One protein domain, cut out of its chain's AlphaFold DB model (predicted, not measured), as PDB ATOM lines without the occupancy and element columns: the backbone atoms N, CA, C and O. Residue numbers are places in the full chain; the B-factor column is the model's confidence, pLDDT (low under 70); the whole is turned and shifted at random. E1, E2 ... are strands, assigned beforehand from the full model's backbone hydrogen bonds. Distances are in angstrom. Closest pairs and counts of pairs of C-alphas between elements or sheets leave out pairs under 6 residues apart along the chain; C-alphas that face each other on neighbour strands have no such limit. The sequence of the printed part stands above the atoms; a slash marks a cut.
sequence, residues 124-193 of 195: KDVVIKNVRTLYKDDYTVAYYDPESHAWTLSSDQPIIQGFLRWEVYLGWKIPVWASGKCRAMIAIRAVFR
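This is residues 124 to 193 of the 195 residues of an uncharacterized protein of Anaerovibrio lipolyticus (UniProt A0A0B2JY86). The model is one elongated, twisted antiparallel sheet, a single slab with no named helix on it. Two three-strand meanders, E2 E3 E4 and E5 E6 E7, are joined side by side through E4 and E6; E4 and E5 follow each other along one side of E6, and E1 pairs with the first part of E7 at the end of the slab away from E5. The printed part has 70 residues, with seven named strands in the order E1 to E7; the class is all strand. It is only just compact, close to loose, with a radius of gyration of the C-alphas of 13.0 A, and it spans 39 by 20 by 17 A.

The sheet is branched at E6, residues 164 to 173, which has three neighbours. E4, residues 150 to 155, and E5, residues 158 to 160, lie on one side of E6, and E7, residues 181 to 193, lies on the other side. E6 and E7 form a hairpin, antiparallel at 156 degrees, with N 169 and O 189 at 2.8 A; E6 bends by 68 degrees at residue 170 and E7 by 68 degrees at residue 190. E4 and E6 are antiparallel at 172 degrees, with N 153 and O 170 at 2.9 A. E5 and E6 form a hairpin, with N 159 and O 164 at 2.8 A. E4 runs on into E5 across a break of 2 residues, at 29 degrees. E3, residues 140 to 145, is on the other side of E4 from E6, antiparallel to E4 at 178 degrees, with N 143 and O 152 at 3.0 A. E2, residues 132 to 136, is an edge strand beside E3, with N 134 and O 142 at 2.8 A. E1, residues 124 to 127, pairs with residues 181 to 184 of E7, antiparallel at 115 degrees, with N 126 and O 182 at 2.8 A. E1 and E5 are apart.

E1 begins at C-alpha 124, (39.323, 12.708, -27.992). E7 measures 32.6 A from first to last C-alpha, E6 23.6 A, E3 17.3 A and E4 17.0 A; E2 measures 10.8 A, E1 9.9 A and E5 5.4 A. E6 begins at C-alpha 164, (35.835, -11.256, -49.598), and E7 ends at C-alpha 193, (40.130, -8.931, -46.298).

The C-alphas of Glu 147 and Phe 163, the two farthest apart, are 39.6 A apart. The printed part has no cut. No link is long; the seven-residue link from E6 to E7 is short and the others are tight. The mean pLDDT of the printed part is 92.9, and no printed residue is under 70.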
ATOM      1  N   LYS A 124      40.313  11.895 -28.687       93.94
ATOM      2  CA  LYS A 124      39.323  12.708 -27.992       93.94
ATOM      3  C   LYS A 124      38.910  12.023 -26.705       93.94
ATOM      4  O   LYS A 124      38.692  10.812 -26.696       93.94
ATOM      5  N   ASP A 125      38.733  12.801 -25.649       93.88
ATOM      6  CA  ASP A 125      38.055  12.311 -24.459       93.88
ATOM      7  C   ASP A 125      36.549  12.270 -24.721       93.88
ATOM      8  O   ASP A 125      35.949  13.246 -25.171       93.88
ATOM      9  N   VAL A 126      35.948  11.117 -24.453       93.31
ATOM     10  CA  VAL A 126      34.522  10.850 -24.634       93.31
ATOM     11  C   VAL A 126      33.944  10.315 -23.332       93.31
ATOM     12  O   VAL A 126      34.611   9.601 -22.576       93.31
ATOM     13  N   VAL A 127      32.685  10.643 -23.057       93.00
ATOM     14  CA  VAL A 127      31.949  10.071 -21.926       93.00
ATOM     15  C   VAL A 127      30.992   9.024 -22.478       93.00
ATOM     16  O   VAL A 127      30.036   9.376 -23.163       93.00
ATOM     17  N   ILE A 128      31.210   7.741 -22.172       91.50
ATOM     18  CA  ILE A 128      30.468   6.637 -22.812       91.50
ATOM     19  C   ILE A 128      28.950   6.781 -22.662       91.50
ATOM     20  O   ILE A 128      28.213   6.520 -23.606       91.50
ATOM     21  N   LYS A 129      28.474   7.297 -21.525       91.44
ATOM     22  CA  LYS A 129      27.040   7.535 -21.281       91.44
ATOM     23  C   LYS A 129      26.383   8.503 -22.284       91.44
ATOM     24  O   LYS A 129      25.167   8.478 -22.434       91.44
ATOM     25  N   ASN A 130      27.173   9.376 -22.913       91.62
ATOM     26  CA  ASN A 130      26.706  10.398 -23.852       91.62
ATOM     27  C   ASN A 130      26.770   9.916 -25.311       91.62
ATOM     28  O   ASN A 130      26.169  10.537 -26.190       91.62
ATOM     29  N   VAL A 131      27.475   8.809 -25.567       95.31
ATOM     30  CA  VAL A 131      27.630   8.226 -26.900       95.31
ATOM     31  C   VAL A 131      26.287   7.678 -27.370       95.31
ATOM     32  O   VAL A 131      25.642   6.877 -26.697       95.31
ATOM     33  N   ARG A 132      25.872   8.099 -28.563       95.81
ATOM     34  CA  ARG A 132      24.647   7.650 -29.221       95.81
ATOM     35  C   ARG A 132      24.985   6.643 -30.308       95.81
ATOM     36  O   ARG A 132      25.875   6.885 -31.122       95.81
ATOM     37  N   THR A 133      24.229   5.554 -30.369       96.62
ATOM     38  CA  THR A 133      24.211   4.664 -31.533       96.62
ATOM     39  C   THR A 133      23.368   5.312 -32.622       96.62
ATOM     40  O   THR A 133      22.171   5.517 -32.431       96.62
ATOM     41  N   LEU A 134      23.991   5.666 -33.745       96.75
ATOM     42  CA  LEU A 134      23.299   6.225 -34.909       96.75
ATOM     43  C   LEU A 134      22.805   5.128 -35.851       96.75
ATOM     44  O   LEU A 134      21.744   5.258 -36.452       96.75
ATOM     45  N   TYR A 135      23.587   4.057 -35.977       97.00
ATOM     46  CA  TYR A 135      23.277   2.901 -36.804       97.00
ATOM     47  C   TYR A 135      23.946   1.663 -36.220       97.00
ATOM     48  O   TYR A 135      25.068   1.750 -35.712       97.00
ATOM     49  N   LYS A 136      23.268   0.521 -36.284       96.12
ATOM     50  CA  LYS A 136      23.835  -0.773 -35.926       96.12
ATOM     51  C   LYS A 136      23.060  -1.878 -36.633       96.12
ATOM     52  O   LYS A 136      21.859  -2.007 -36.409       96.12
ATOM     53  N   ASP A 137      23.764  -2.660 -37.429       95.75
ATOM     54  CA  ASP A 137      23.311  -3.951 -37.942       95.75
ATOM     55  C   ASP A 137      24.368  -5.025 -37.621       95.75
ATOM     56  O   ASP A 137      25.212  -4.827 -36.738       95.75
ATOM     57  N   ASP A 138      24.296  -6.169 -38.300       93.88
ATOM     58  CA  ASP A 138      25.201  -7.300 -38.076       93.88
ATOM     59  C   ASP A 138      26.654  -7.024 -38.501       93.88
ATOM     60  O   ASP A 138      27.561  -7.682 -37.992       93.88
ATOM     61  N   TYR A 139      26.890  -6.057 -39.394       93.81
ATOM     62  CA  TYR A 139      28.203  -5.813 -40.013       93.81
ATOM     63  C   TYR A 139      28.729  -4.396 -39.812       93.81
ATOM     64  O   TYR A 139      29.901  -4.108 -40.035       93.81
ATOM     65  N   THR A 140      27.858  -3.461 -39.462       95.75
ATOM     66  CA  THR A 140      28.124  -2.036 -39.521       95.75
ATOM     67  C   THR A 140      27.609  -1.368 -38.269       95.75
ATOM     68  O   THR A 140      26.482  -1.569 -37.818       95.75
ATOM     69  N   VAL A 141      28.443  -0.497 -37.716       96.38
ATOM     70  CA  VAL A 141      28.092   0.299 -36.555       96.38
ATOM     71  C   VAL A 141      28.553   1.734 -36.720       96.38
ATOM     72  O   VAL A 141      29.667   2.008 -37.176       96.38
ATOM     73  N   ALA A 142      27.681   2.651 -36.319       97.25
ATOM     74  CA  ALA A 142      27.969   4.066 -36.264       97.25
ATOM     75  C   ALA A 142      27.631   4.636 -34.887       97.25
ATOM     76  O   ALA A 142      26.503   4.508 -34.400       97.25
ATOM     77  N   TYR A 143      28.607   5.312 -34.287       96.81
ATOM     78  CA  TYR A 143      28.465   5.989 -33.002       96.81
ATOM     79  C   TYR A 143      28.747   7.476 -33.144       96.81
ATOM     80  O   TYR A 143      29.536   7.890 -33.995       96.81
ATOM     81  N   TYR A 144      28.139   8.276 -32.276       96.12
ATOM     82  CA  TYR A 144      28.405   9.703 -32.189       96.12
ATOM     83  C   TYR A 144      28.306  10.199 -30.752       96.12
ATOM     84  O   TYR A 144      27.299   9.987 -30.080       96.12
ATOM     85  N   ASP A 145      29.345  10.889 -30.301       95.00
ATOM     86  CA  ASP A 145      29.342  11.649 -29.060       95.00
ATOM     87  C   ASP A 145      29.100  13.136 -29.374       95.00
ATOM     88  O   ASP A 145      29.955  13.777 -29.997       95.00
ATOM     89  N   PRO A 146      27.951  13.708 -28.969       93.00
ATOM     90  CA  PRO A 146      27.626  15.098 -29.254       93.00
ATOM     91  C   PRO A 146      28.517  16.105 -28.520       93.00
ATOM     92  O   PRO A 146      28.619  17.232 -28.996       93.00
ATOM     93  N   GLU A 147      29.146  15.733 -27.399       92.81
ATOM     94  CA  GLU A 147      29.974  16.658 -26.612       92.81
ATOM     95  C   GLU A 147      31.371  16.816 -27.214       92.81
ATOM     96  O   GLU A 147      31.828  17.929 -27.465       92.81
ATOM     97  N   SER A 148      32.051  15.703 -27.486       92.94
ATOM     98  CA  SER A 148      33.388  15.736 -28.091       92.94
ATOM     99  C   SER A 148      33.355  15.886 -29.614       92.94
ATOM    100  O   SER A 148      34.392  16.122 -30.242       92.94
ATOM    101  N   HIS A 149      32.191  15.693 -30.244       92.81
ATOM    102  CA  HIS A 149      32.048  15.488 -31.687       92.81
ATOM    103  C   HIS A 149      32.920  14.335 -32.220       92.81
ATOM    104  O   HIS A 149      33.404  14.384 -33.359       92.81
ATOM    105  N   ALA A 150      33.222  13.339 -31.383       94.81
ATOM    106  CA  ALA A 150      33.786  12.077 -31.832       94.81
ATOM    107  C   ALA A 150      32.688  11.263 -32.519       94.81
ATOM    108  O   ALA A 150      31.542  11.225 -32.078       94.81
ATOM    109  N   TRP A 151      33.039  10.605 -33.612       95.81
ATOM    110  CA  TRP A 151      32.155   9.685 -34.311       95.81
ATOM    111  C   TRP A 151      32.936   8.436 -34.677       95.81
ATOM    112  O   TRP A 151      34.155   8.494 -34.797       95.81
ATOM    113  N   THR A 152      32.235   7.331 -34.869       96.31
ATOM    114  CA  THR A 152      32.788   6.064 -35.343       96.31
ATOM    115  C   THR A 152      31.938   5.599 -36.508       96.31
ATOM    116  O   THR A 152      30.716   5.659 -36.412       96.31
ATOM    117  N   LEU A 153      32.570   5.106 -37.565       96.31
ATOM    118  CA  LEU A 153      31.941   4.259 -38.569       96.31
ATOM    119  C   LEU A 153      32.825   3.030 -38.737       96.31
ATOM    120  O   LEU A 153      33.965   3.156 -39.173       96.31
ATOM    121  N   SER A 154      32.309   1.861 -38.386       96.25
ATOM    122  CA  SER A 154      32.988   0.586 -38.598       96.25
ATOM    123  C   SER A 154      32.091  -0.301 -39.443       96.25
ATOM    124  O   SER A 154      30.905  -0.384 -39.144       96.25
ATOM    125  N   SER A 155      32.642  -0.947 -40.466       95.38
ATOM    126  CA  SER A 155      31.932  -1.933 -41.280       95.38
ATOM    127  C   SER A 155      32.856  -3.082 -41.665       95.38
ATOM    128  O   SER A 155      33.966  -2.837 -42.135       95.38
ATOM    129  N   ASP A 156      32.401  -4.319 -41.485       94.38
ATOM    130  CA  ASP A 156      33.085  -5.544 -41.918       94.38
ATOM    131  C   ASP A 156      32.233  -6.388 -42.889       94.38
ATOM    132  O   ASP A 156      32.383  -7.609 -42.989       94.38
ATOM    133  N   GLN A 157      31.330  -5.719 -43.613       93.19
ATOM    134  CA  GLN A 157      30.356  -6.338 -44.511       93.19
ATOM    135  C   GLN A 157      31.006  -7.233 -45.589       93.19
ATOM    136  O   GLN A 157      31.964  -6.820 -46.261       93.19
ATOM    137  N   PRO A 158      30.460  -8.442 -45.822       93.62
ATOM    138  CA  PRO A 158      30.884  -9.293 -46.923       93.62
ATOM    139  C   PRO A 158      30.488  -8.676 -48.268       93.62
ATOM    140  O   PRO A 158      29.345  -8.274 -48.479       93.62
ATOM    141  N   ILE A 159      31.444  -8.645 -49.193       92.44
ATOM    142  CA  ILE A 159      31.228  -8.305 -50.606       92.44
ATOM    143  C   ILE A 159      30.882  -9.581 -51.373       92.44
ATOM    144  O   ILE A 159      29.943  -9.610 -52.162       92.44
ATOM    145  N   ILE A 160      31.645 -10.646 -51.113       92.94
ATOM    146  CA  ILE A 160      31.412 -12.000 -51.611       92.94
ATOM    147  C   ILE A 160      31.396 -12.910 -50.389       92.94
ATOM    148  O   ILE A 160      32.403 -13.046 -49.692       92.94
ATOM    149  N   GLN A 161      30.239 -13.509 -50.116       89.81
ATOM    150  CA  GLN A 161      30.031 -14.338 -48.935       89.81
ATOM    151  C   GLN A 161      31.045 -15.491 -48.880       89.81
ATOM    152  O   GLN A 161      31.159 -16.257 -49.835       89.81
ATOM    153  N   GLY A 162      31.770 -15.601 -47.764       87.88
ATOM    154  CA  GLY A 162      32.767 -16.653 -47.544       87.88
ATOM    155  C   GLY A 162      34.095 -16.461 -48.282       87.88
ATOM    156  O   GLY A 162      34.866 -17.410 -48.360       87.88
ATOM    157  N   PHE A 163      34.347 -15.292 -48.883       92.31
ATOM    158  CA  PHE A 163      35.580 -15.068 -49.649       92.31
ATOM    159  C   PHE A 163      36.172 -13.675 -49.474       92.31
ATOM    160  O   PHE A 163      37.377 -13.537 -49.294       92.31
ATOM    161  N   LEU A 164      35.350 -12.630 -49.567       92.94
ATOM    162  CA  LEU A 164      35.835 -11.256 -49.598       92.94
ATOM    163  C   LEU A 164      34.914 -10.356 -48.795       92.94
ATOM    164  O   LEU A 164      33.717 -10.266 -49.069       92.94
ATOM    165  N   ARG A 165      35.502  -9.604 -47.874       94.00
ATOM    166  CA  ARG A 165      34.827  -8.546 -47.127       94.00
ATOM    167  C   ARG A 165      35.632  -7.259 -47.194       94.00
ATOM    168  O   ARG A 165      36.858  -7.287 -47.336       94.00
ATOM    169  N   TRP A 166      34.947  -6.123 -47.113       92.50
ATOM    170  CA  TRP A 166      35.643  -4.887 -46.775       92.50
ATOM    171  C   TRP A 166      35.855  -4.824 -45.263       92.50
ATOM    172  O   TRP A 166      35.142  -5.453 -44.489       92.50
ATOM    173  N   GLU A 167      36.858  -4.079 -44.832       93.56
ATOM    174  CA  GLU A 167      37.073  -3.759 -43.433       93.56
ATOM    175  C   GLU A 167      37.355  -2.262 -43.352       93.56
ATOM    176  O   GLU A 167      38.442  -1.772 -43.687       93.56
ATOM    177  N   VAL A 168      36.320  -1.527 -42.967       95.00
ATOM    178  CA  VAL A 168      36.322  -0.075 -42.866       95.00
ATOM    179  C   VAL A 168      36.236   0.308 -41.399       95.00
ATOM    180  O   VAL A 168      35.370  -0.168 -40.673       95.00
ATOM    181  N   TYR A 169      37.119   1.201 -40.965       95.06
ATOM    182  CA  TYR A 169      37.032   1.869 -39.676       95.06
ATOM    183  C   TYR A 169      37.447   3.326 -39.843       95.06
ATOM    184  O   TYR A 169      38.617   3.629 -40.079       95.06
ATOM    185  N   LEU A 170      36.492   4.236 -39.701       95.62
ATOM    186  CA  LEU A 170      36.688   5.674 -39.809       95.62
ATOM    187  C   LEU A 170      36.193   6.368 -38.538       95.62
ATOM    188  O   LEU A 170      35.349   5.849 -37.804       95.62
ATOM    189  N   GLY A 171      36.709   7.567 -38.288       96.31
ATOM    190  CA  GLY A 171      36.363   8.346 -37.105       96.31
ATOM    191  C   GLY A 171      37.376   8.169 -35.974       96.31
ATOM    192  O   GLY A 171      38.583   8.103 -36.206       96.31
ATOM    193  N   TRP A 172      36.874   8.112 -34.747       96.00
ATOM    194  CA  TRP A 172      37.612   7.747 -33.546       96.00
ATOM    195  C   TRP A 172      37.113   6.399 -33.035       96.00
ATOM    196  O   TRP A 172      35.914   6.126 -33.051       96.00
ATOM    197  N   LYS A 173      38.024   5.549 -32.563       93.62
ATOM    198  CA  LYS A 173      37.709   4.254 -31.967       93.62
ATOM    199  C   LYS A 173      37.183   4.443 -30.551       93.62
ATOM    200  O   LYS A 173      37.967   4.572 -29.614       93.62
ATOM    201  N   ILE A 174      35.860   4.472 -30.407       93.50
ATOM    202  CA  ILE A 174      35.176   4.642 -29.120       93.50
ATOM    203  C   ILE A 174      35.042   3.269 -28.434       93.50
ATOM    204  O   ILE A 174      34.383   2.380 -28.984       93.50
ATOM    205  N   PRO A 175      35.632   3.055 -27.243       87.88
ATOM    206  CA  PRO A 175      35.517   1.793 -26.519       87.88
ATOM    207  C   PRO A 175      34.171   1.724 -25.785       87.88
ATOM    208  O   PRO A 175      34.094   1.927 -24.580       87.88
ATOM    209  N   VAL A 176      33.091   1.434 -26.513       84.94
ATOM    210  CA  VAL A 176      31.712   1.398 -25.974       84.94
ATOM    211  C   VAL A 176      31.476   0.359 -24.867       84.94
ATOM    212  O   VAL A 176      30.457   0.413 -24.190       84.94
ATOM    213  N   TRP A 177      32.410  -0.575 -24.668       81.44
ATOM    214  CA  TRP A 177      32.415  -1.526 -23.552       81.44
ATOM    215  C   TRP A 177      32.922  -0.915 -22.236       81.44
ATOM    216  O   TRP A 177      32.716  -1.496 -21.173       81.44
ATOM    217  N   ALA A 178      33.608   0.230 -22.290       82.12
ATOM    218  CA  ALA A 178      34.135   0.902 -21.111       82.12
ATOM    219  C   ALA A 178      33.021   1.616 -20.330       82.12
ATOM    220  O   ALA A 178      31.969   1.960 -20.867       82.12
ATOM    221  N   SER A 179      33.272   1.896 -19.051       79.38
ATOM    222  CA  SER A 179      32.405   2.733 -18.226       79.38
ATOM    223  C   SER A 179      33.041   4.106 -17.986       79.38
ATOM    224  O   SER A 179      34.251   4.242 -17.813       79.38
ATOM    225  N   GLY A 180      32.219   5.159 -17.981       86.31
ATOM    226  CA  GLY A 180      32.667   6.513 -17.648       86.31
ATOM    227  C   GLY A 180      33.410   7.239 -18.776       86.31
ATOM    228  O   GLY A 180      32.964   7.239 -19.925       86.31
ATOM    229  N   LYS A 181      34.486   7.952 -18.415       88.69
ATOM    230  CA  LYS A 181      35.317   8.727 -19.347       88.69
ATOM    231  C   LYS A 181      36.392   7.839 -19.953       88.69
ATOM    232  O   LYS A 181      37.139   7.183 -19.230       88.69
ATOM    233  N   CYS A 182      36.527   7.875 -21.267       89.06
ATOM    234  CA  CYS A 182      37.581   7.161 -21.967       89.06
ATOM    235  C   CYS A 182      38.135   7.989 -23.117       89.06
ATOM    236  O   CYS A 182      37.536   8.965 -23.554       89.06
ATOM    237  N   ARG A 183      39.278   7.550 -23.628       91.25
ATOM    238  CA  ARG A 183      39.950   8.185 -24.747       91.25
ATOM    239  C   ARG A 183      39.657   7.402 -26.021       91.25
ATOM    240  O   ARG A 183      39.936   6.206 -26.087       91.25
ATOM    241  N   ALA A 184      39.071   8.065 -27.008       93.31
ATOM    242  CA  ALA A 184      38.801   7.509 -28.323       93.31
ATOM    243  C   ALA A 184      39.908   7.955 -29.281       93.31
ATOM    244  O   ALA A 184      40.074   9.149 -29.513       93.31
ATOM    245  N   MET A 185      40.691   7.016 -29.811       94.25
ATOM    246  CA  MET A 185      41.833   7.310 -30.694       94.25
ATOM    247  C   MET A 185      41.407   7.441 -32.154       94.25
ATOM    248  O   MET A 185      40.471   6.762 -32.568       94.25
ATOM    249  N   ILE A 186      42.077   8.284 -32.942       95.31
ATOM    250  CA  ILE A 186      41.788   8.389 -34.381       95.31
ATOM    251  C   ILE A 186      41.965   7.019 -35.053       95.31
ATOM    252  O   ILE A 186      42.882   6.267 -34.724       95.31
ATOM    253  N   ALA A 187      41.084   6.684 -35.989       92.12
ATOM    254  CA  ALA A 187      41.162   5.444 -36.742       92.12
ATOM    255  C   ALA A 187      40.871   5.692 -38.223       92.12
ATOM    256  O   ALA A 187      39.917   6.386 -38.587       92.12
ATOM    257  N   ILE A 188      41.734   5.124 -39.065       92.81
ATOM    258  CA  ILE A 188      41.622   5.153 -40.518       92.81
ATOM    259  C   ILE A 188      42.006   3.766 -41.021       92.81
ATOM    260  O   ILE A 188      43.179   3.399 -41.056       92.81
ATOM    261  N   ARG A 189      41.001   2.976 -41.374       90.62
ATOM    262  CA  ARG A 189      41.151   1.669 -42.001       90.62
ATOM    263  C   ARG A 189      40.159   1.582 -43.143       90.62
ATOM    264  O   ARG A 189      38.982   1.871 -42.960       90.62
ATOM    265  N   ALA A 190      40.652   1.210 -44.310       91.25
ATOM    266  CA  ALA A 190      39.843   0.887 -45.469       91.25
ATOM    267  C   ALA A 190      40.627  -0.150 -46.267       91.25
ATOM    268  O   ALA A 190      41.512   0.195 -47.050       91.25
ATOM    269  N   VAL A 191      40.379  -1.422 -45.975       93.00
ATOM    270  CA  VAL A 191      41.090  -2.544 -46.595       93.00
ATOM    271  C   VAL A 191      40.104  -3.604 -47.057       93.00
ATOM    272  O   VAL A 191      38.968  -3.655 -46.592       93.00
ATOM    273  N   PHE A 192      40.545  -4.457 -47.973       92.50
ATOM    274  CA  PHE A 192      39.847  -5.693 -48.299       92.50
ATOM    275  C   PHE A 192      40.498  -6.839 -47.536       92.50
ATOM    276  O   PHE A 192      41.727  -6.919 -47.468       92.50
ATOM    277  N   ARG A 193      39.676  -7.724 -46.978       89.31
ATOM    278  CA  ARG A 193      40.130  -8.931 -46.298       89.31
ATOM    279  C   ARG A 193      39.551 -10.151 -46.999       89.31
ATOM    280  O   ARG A 193      38.342 -10.235 -47.208       89.31
TER     281      ARG A 193